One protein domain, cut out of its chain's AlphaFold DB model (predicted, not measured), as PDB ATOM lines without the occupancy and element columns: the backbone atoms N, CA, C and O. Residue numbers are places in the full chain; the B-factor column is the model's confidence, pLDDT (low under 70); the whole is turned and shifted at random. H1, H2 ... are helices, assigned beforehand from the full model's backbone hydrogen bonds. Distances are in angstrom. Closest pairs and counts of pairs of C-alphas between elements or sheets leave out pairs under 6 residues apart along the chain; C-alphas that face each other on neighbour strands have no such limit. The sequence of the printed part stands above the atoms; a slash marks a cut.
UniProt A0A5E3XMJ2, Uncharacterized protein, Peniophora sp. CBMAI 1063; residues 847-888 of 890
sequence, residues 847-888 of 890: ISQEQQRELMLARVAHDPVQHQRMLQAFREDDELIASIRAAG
ATOM      1  N   ILE A 847     144.541  69.920 112.230       57.34
ATOM      2  CA  ILE A 847     145.378  68.883 111.615       57.34
ATOM      3  C   ILE A 847     146.639  68.714 112.470       57.34
ATOM      4  O   ILE A 847     147.326  69.694 112.757       57.34
ATOM      5  N   SER A 848     146.950  67.486 112.896       62.25
ATOM      6  CA  SER A 848     148.139  67.250 113.725       62.25
ATOM      7  C   SER A 848     149.425  67.482 112.924       62.25
ATOM      8  O   SER A 848     149.456  67.293 111.705       62.25
ATOM      9  N   GLN A 849     150.520  67.849 113.600       62.59
ATOM     10  CA  GLN A 849     151.813  68.040 112.929       62.59
ATOM     11  C   GLN A 849     152.283  66.792 112.167       62.59
ATOM     12  O   GLN A 849     152.911  66.897 111.116       62.59
ATOM     13  N   GLU A 850     151.931  65.605 112.656       67.56
ATOM     14  CA  GLU A 850     152.262  64.340 112.001       67.56
ATOM     15  C   GLU A 850     151.497  64.180 110.674       67.56
ATOM     16  O   GLU A 850     152.089  63.844 109.649       67.56
ATOM     17  N   GLN A 851     150.215  64.565 110.642       69.94
ATOM     18  CA  GLN A 851     149.405  64.590 109.418       69.94
ATOM     19  C   GLN A 851     149.873  65.659 108.419       69.94
ATOM     20  O   GLN A 851     149.823  65.439 107.208       69.94
ATOM     21  N   GLN A 852     150.363  66.807 108.898       66.88
ATOM     22  CA  GLN A 852     150.970  67.826 108.031       66.88
ATOM     23  C   GLN A 852     152.262  67.322 107.380       66.88
ATOM     24  O   GLN A 852     152.456  67.519 106.177       66.88
ATOM     25  N   ARG A 853     153.126  66.638 108.144       76.75
ATOM     26  CA  ARG A 853     154.358  66.033 107.617       76.75
ATOM     27  C   ARG A 853     154.041  64.959 106.572       76.75
ATOM     28  O   ARG A 853     154.665  64.956 105.512       76.75
ATOM     29  N   GLU A 854     153.026  64.122 106.796       75.75
ATOM     30  CA  GLU A 854     152.565  63.143 105.797       75.75
ATOM     31  C   GLU A 854     152.030  63.802 104.517       75.75
ATOM     32  O   GLU A 854     152.386  63.382 103.416       75.75
ATOM     33  N   LEU A 855     151.232  64.868 104.633       73.88
ATOM     34  CA  LEU A 855     150.732  65.631 103.481       73.88
ATOM     35  C   LEU A 855     151.864  66.269 102.668       73.88
ATOM     36  O   LEU A 855     151.816  66.275 101.433       73.88
ATOM     37  N   MET A 856     152.887  66.788 103.348       71.94
ATOM     38  CA  MET A 856     154.070  67.353 102.699       71.94
ATOM     39  C   MET A 856     154.869  66.270 101.970       71.94
ATOM     40  O   MET A 856     155.209  66.446 100.800       71.94
ATOM     41  N   LEU A 857     155.104  65.120 102.606       76.94
ATOM     42  CA  LEU A 857     155.805  63.991 101.985       76.94
ATOM     43  C   LEU A 857     155.034  63.424 100.786       76.94
ATOM     44  O   LEU A 857     155.612  63.247  99.714       76.94
ATOM     45  N   ALA A 858     153.716  63.244 100.903       74.19
ATOM     46  CA  ALA A 858     152.866  62.759  99.815       74.19
ATOM     47  C   ALA A 858     152.915  63.670  98.575       74.19
ATOM     48  O   ALA A 858     152.893  63.194  97.438       74.19
ATOM     49  N   ARG A 859     153.043  64.988  98.777       69.25
ATOM     50  CA  ARG A 859     153.100  65.974  97.691       69.25
ATOM     51  C   ARG A 859     154.429  65.947  96.926       69.25
ATOM     52  O   ARG A 859     154.457  66.292  95.749       69.25
ATOM     53  N   VAL A 860     155.506  65.486  97.565       75.75
ATOM     54  CA  VAL A 860     156.849  65.372  96.966       75.75
ATOM     55  C   VAL A 860     157.186  63.917  96.594       75.75
ATOM     56  O   VAL A 860     158.234  63.646  96.022       75.75
ATOM     57  N   ALA A 861     156.264  62.969  96.807       69.25
ATOM     58  CA  ALA A 861     156.458  61.533  96.551       69.25
ATOM     59  C   ALA A 861     156.838  61.169  95.099       69.25
ATOM     60  O   ALA A 861     157.270  60.053  94.823       69.25
ATOM     61  N   HIS A 862     156.673  62.109  94.169       70.56
ATOM     62  CA  HIS A 862     156.894  61.941  92.736       70.56
ATOM     63  C   HIS A 862     158.362  62.230  92.361       70.56
ATOM     64  O   HIS A 862     158.815  61.804  91.300       70.56
ATOM     65  N   ASP A 863     159.108  62.920  93.238       79.00
ATOM     66  CA  ASP A 863     160.548  63.162  93.122       79.00
ATOM     67  C   ASP A 863     161.287  62.428  94.260       79.00
ATOM     68  O   ASP A 863     161.293  62.886  95.409       79.00
ATOM     69  N   PRO A 864     161.939  61.289  93.967       73.12
ATOM     70  CA  PRO A 864     162.540  60.452  94.995       73.12
ATOM     71  C   PRO A 864     163.711  61.130  95.715       73.12
ATOM     72  O   PRO A 864     163.939  60.833  96.885       73.12
ATOM     73  N   VAL A 865     164.435  62.052  95.070       77.38
ATOM     74  CA  VAL A 865     165.598  62.722  95.681       77.38
ATOM     75  C   VAL A 865     165.133  63.803  96.647       77.38
ATOM     76  O   VAL A 865     165.671  63.943  97.748       77.38
ATOM     77  N   GLN A 866     164.114  64.558  96.250       68.31
ATOM     78  CA  GLN A 866     163.567  65.622  97.077       68.31
ATOM     79  C   GLN A 866     162.772  65.051  98.260       68.31
ATOM     80  O   GLN A 866     162.922  65.527  99.386       68.31
ATOM     81  N   HIS A 867     162.049  63.948  98.043       81.50
ATOM     82  CA  HIS A 867     161.387  63.189  99.103       81.50
ATOM     83  C   HIS A 867     162.387  62.671 100.153       81.50
ATOM     84  O   HIS A 867     162.152  62.791 101.355       81.50
ATOM     85  N   GLN A 868     163.547  62.158  99.722       75.31
ATOM     86  CA  GLN A 868     164.576  61.654 100.640       75.31
ATOM     87  C   GLN A 868     165.215  62.758 101.490       75.31
ATOM     88  O   GLN A 868     165.477  62.543 102.673       75.31
ATOM     89  N   ARG A 869     165.440  63.942 100.910       75.75
ATOM     90  CA  ARG A 869     165.976  65.101 101.641       75.75
ATOM     91  C   ARG A 869     164.992  65.622 102.676       75.75
ATOM     92  O   ARG A 869     165.399  65.948 103.784       75.75
ATOM     93  N   MET A 870     163.705  65.643 102.344       78.94
ATOM     94  CA  MET A 870     162.676  66.095 103.276       78.94
ATOM     95  C   MET A 870     162.502  65.113 104.445       78.94
ATOM     96  O   MET A 870     162.409  65.533 105.594       78.94
ATOM     97  N   LEU A 871     162.602  63.803 104.186       79.44
ATOM     98  CA  LEU A 871     162.667  62.775 105.235       79.44
ATOM     99  C   LEU A 871     163.916  62.864 106.120       79.44
ATOM    100  O   LEU A 871     163.904  62.381 107.252       79.44
ATOM    101  N   GLN A 872     165.024  63.388 105.599       80.88
ATOM    102  CA  GLN A 872     166.229  63.598 106.393       80.88
ATOM    103  C   GLN A 872     166.084  64.838 107.282       80.88
ATOM    104  O   GLN A 872     166.345  64.743 108.475       80.88
ATOM    105  N   ALA A 873     165.561  65.936 106.736       76.38
ATOM    106  CA  ALA A 873     165.298  67.155 107.494       76.38
ATOM    107  C   ALA A 873     164.328  66.920 108.667       76.38
ATOM    108  O   ALA A 873     164.593  67.377 109.773       76.38
ATOM    109  N   PHE A 874     163.253  66.142 108.472       85.12
ATOM    110  CA  PHE A 874     162.342  65.815 109.578       85.12
ATOM    111  C   PHE A 874     162.992  64.958 110.669       85.12
ATOM    112  O   PHE A 874     162.672  65.124 111.840       85.12
ATOM    113  N   ARG A 875     163.935  64.076 110.313       77.50
ATOM    114  CA  ARG A 875     164.681  63.294 111.310       77.50
ATOM    115  C   ARG A 875     165.649  64.151 112.116       77.50
ATOM    116  O   ARG A 875     165.758  63.952 113.319       77.50
ATOM    117  N   GLU A 876     166.320  65.095 111.468       79.75
ATOM    118  CA  GLU A 876     167.224  66.035 112.142       79.75
ATOM    119  C   GLU A 876     166.451  66.960 113.100       79.75
ATOM    120  O   GLU A 876     166.919  67.233 114.205       79.75
ATOM    121  N   ASP A 877     165.235  67.366 112.727       79.94
ATOM    122  CA  ASP A 877     164.337  68.149 113.583       79.94
ATOM    123  C   ASP A 877     163.861  67.349 114.814       79.94
ATOM    124  O   ASP A 877     163.901  67.839 115.946       79.94
ATOM    125  N   ASP A 878     163.508  66.071 114.636       80.06
ATOM    126  CA  ASP A 878     163.119  65.197 115.750       80.06
ATOM    127  C   ASP A 878     164.289  64.923 116.715       80.06
ATOM    128  O   ASP A 878     164.101  64.900 117.937       80.06
ATOM    129  N   GLU A 879     165.509  64.760 116.194       78.25
ATOM    130  CA  GLU A 879     166.723  64.622 117.008       78.25
ATOM    131  C   GLU A 879     167.036  65.905 117.786       78.25
ATOM    132  O   GLU A 879     167.396  65.843 118.967       78.25
ATOM    133  N   LEU A 880     166.839  67.071 117.167       72.56
ATOM    134  CA  LEU A 880     167.011  68.357 117.827       72.56
ATOM    135  C   LEU A 880     166.009  68.517 118.977       72.56
ATOM    136  O   LEU A 880     166.416  68.810 120.103       72.56
ATOM    137  N   ILE A 881     164.725  68.243 118.746       71.81
ATOM    138  CA  ILE A 881     163.688  68.339 119.784       71.81
ATOM    139  C   ILE A 881     163.953  67.340 120.921       71.81
ATOM    140  O   ILE A 881     163.823  67.689 122.100       71.81
ATOM    141  N   ALA A 882     164.392  66.119 120.604       71.12
ATOM    142  CA  ALA A 882     164.790  65.138 121.610       71.12
ATOM    143  C   ALA A 882     166.005  65.609 122.429       71.12
ATOM    144  O   ALA A 882     166.027  65.431 123.649       71.12
ATOM    145  N   SER A 883     166.984  66.259 121.790       73.62
ATOM    146  CA  SER A 883     168.167  66.808 122.465       73.62
ATOM    147  C   SER A 883     167.822  67.966 123.410       73.62
ATOM    148  O   SER A 883     168.340  68.026 124.525       73.62
ATOM    149  N   ILE A 884     166.880  68.830 123.021       62.94
ATOM    150  CA  ILE A 884     166.416  69.960 123.836       62.94
ATOM    151  C   ILE A 884     165.620  69.456 125.048       62.94
ATOM    152  O   ILE A 884     165.815  69.939 126.165       62.94
ATOM    153  N   ARG A 885     164.784  68.425 124.861       70.75
ATOM    154  CA  ARG A 885     164.034  67.795 125.957       70.75
ATOM    155  C   ARG A 885     164.961  67.034 126.918       70.75
ATOM    156  O   ARG A 885     164.784  67.110 128.129       70.75
ATOM    157  N   ALA A 886     166.001  66.370 126.408       68.50
ATOM    158  CA  ALA A 886     167.031  65.725 127.233       68.50
ATOM    159  C   ALA A 886     167.897  66.734 128.012       68.50
ATOM    160  O   ALA A 886     168.386  66.417 129.095       68.50
ATOM    161  N   ALA A 887     168.046  67.954 127.493       70.81
ATOM    162  CA  ALA A 887     168.691  69.067 128.181       70.81
ATOM    163  C   ALA A 887     167.768  69.789 129.190       70.81
ATOM    164  O   ALA A 887     168.199  70.755 129.818       70.81
ATOM    165  N   GLY A 888     166.520  69.325 129.365       55.56
ATOM    166  CA  GLY A 888     165.558  69.855 130.341       55.56
ATOM    167  C   GLY A 888     165.001  71.239 130.003       55.56
ATOM    168  O   GLY A 888     164.513  71.928 130.895       55.56
TER     169      GLY A 888
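AT A GLANCE: This is residues 847 to 888 of the 890 residues of an uncharacterized protein of Peniophora sp. CBMAI 1063 (UniProt A0A5E3XMJ2). A long helix, H2, and a shorter one, H1, meet near the tight link between them and make a narrow V, a helical hairpin whose two arms spread apart toward their far ends. The far part of H2, residues 875 to 886, stands free. The printed part has 42 residues with two named helices, H1 then H2, and no named strand: all helix. It is loose, with a radius of gyration of the C-alphas of 12.3 A, and flat, spanning 39 by 25 by 5 A.

HOW THE PARTS SIT: H2, residues 864 to 886, touches H1, residues 849 to 860, and the closest C-alphas, those of His 867 and Val 860, are 5.5 A apart. H2 touches H1 with residues 866 to 871 alone, and H1 touches H2 with residues 857 to 860 alone. The helices run opposite ways at a shallow tilt of 20 degrees. In both, every O i to N i+4 pair is within hydrogen-bond range.

IN THESE COORDINATES: H2 measures 33.0 A from C-alpha 864 at (162.540, 60.452, 94.995) to C-alpha 886 at (167.031, 65.725, 127.233). H1 measures 16.9 A and begins at C-alpha 849, (151.813, 68.040, 112.929).

THE WHOLE: The C-alphas of His 862 and Gly 888, the two farthest apart, are 39.4 A apart. The printed part has no cut. Mean pLDDT of the printed part is 73.0, and 12 residues are under 70, among them 847 to 852.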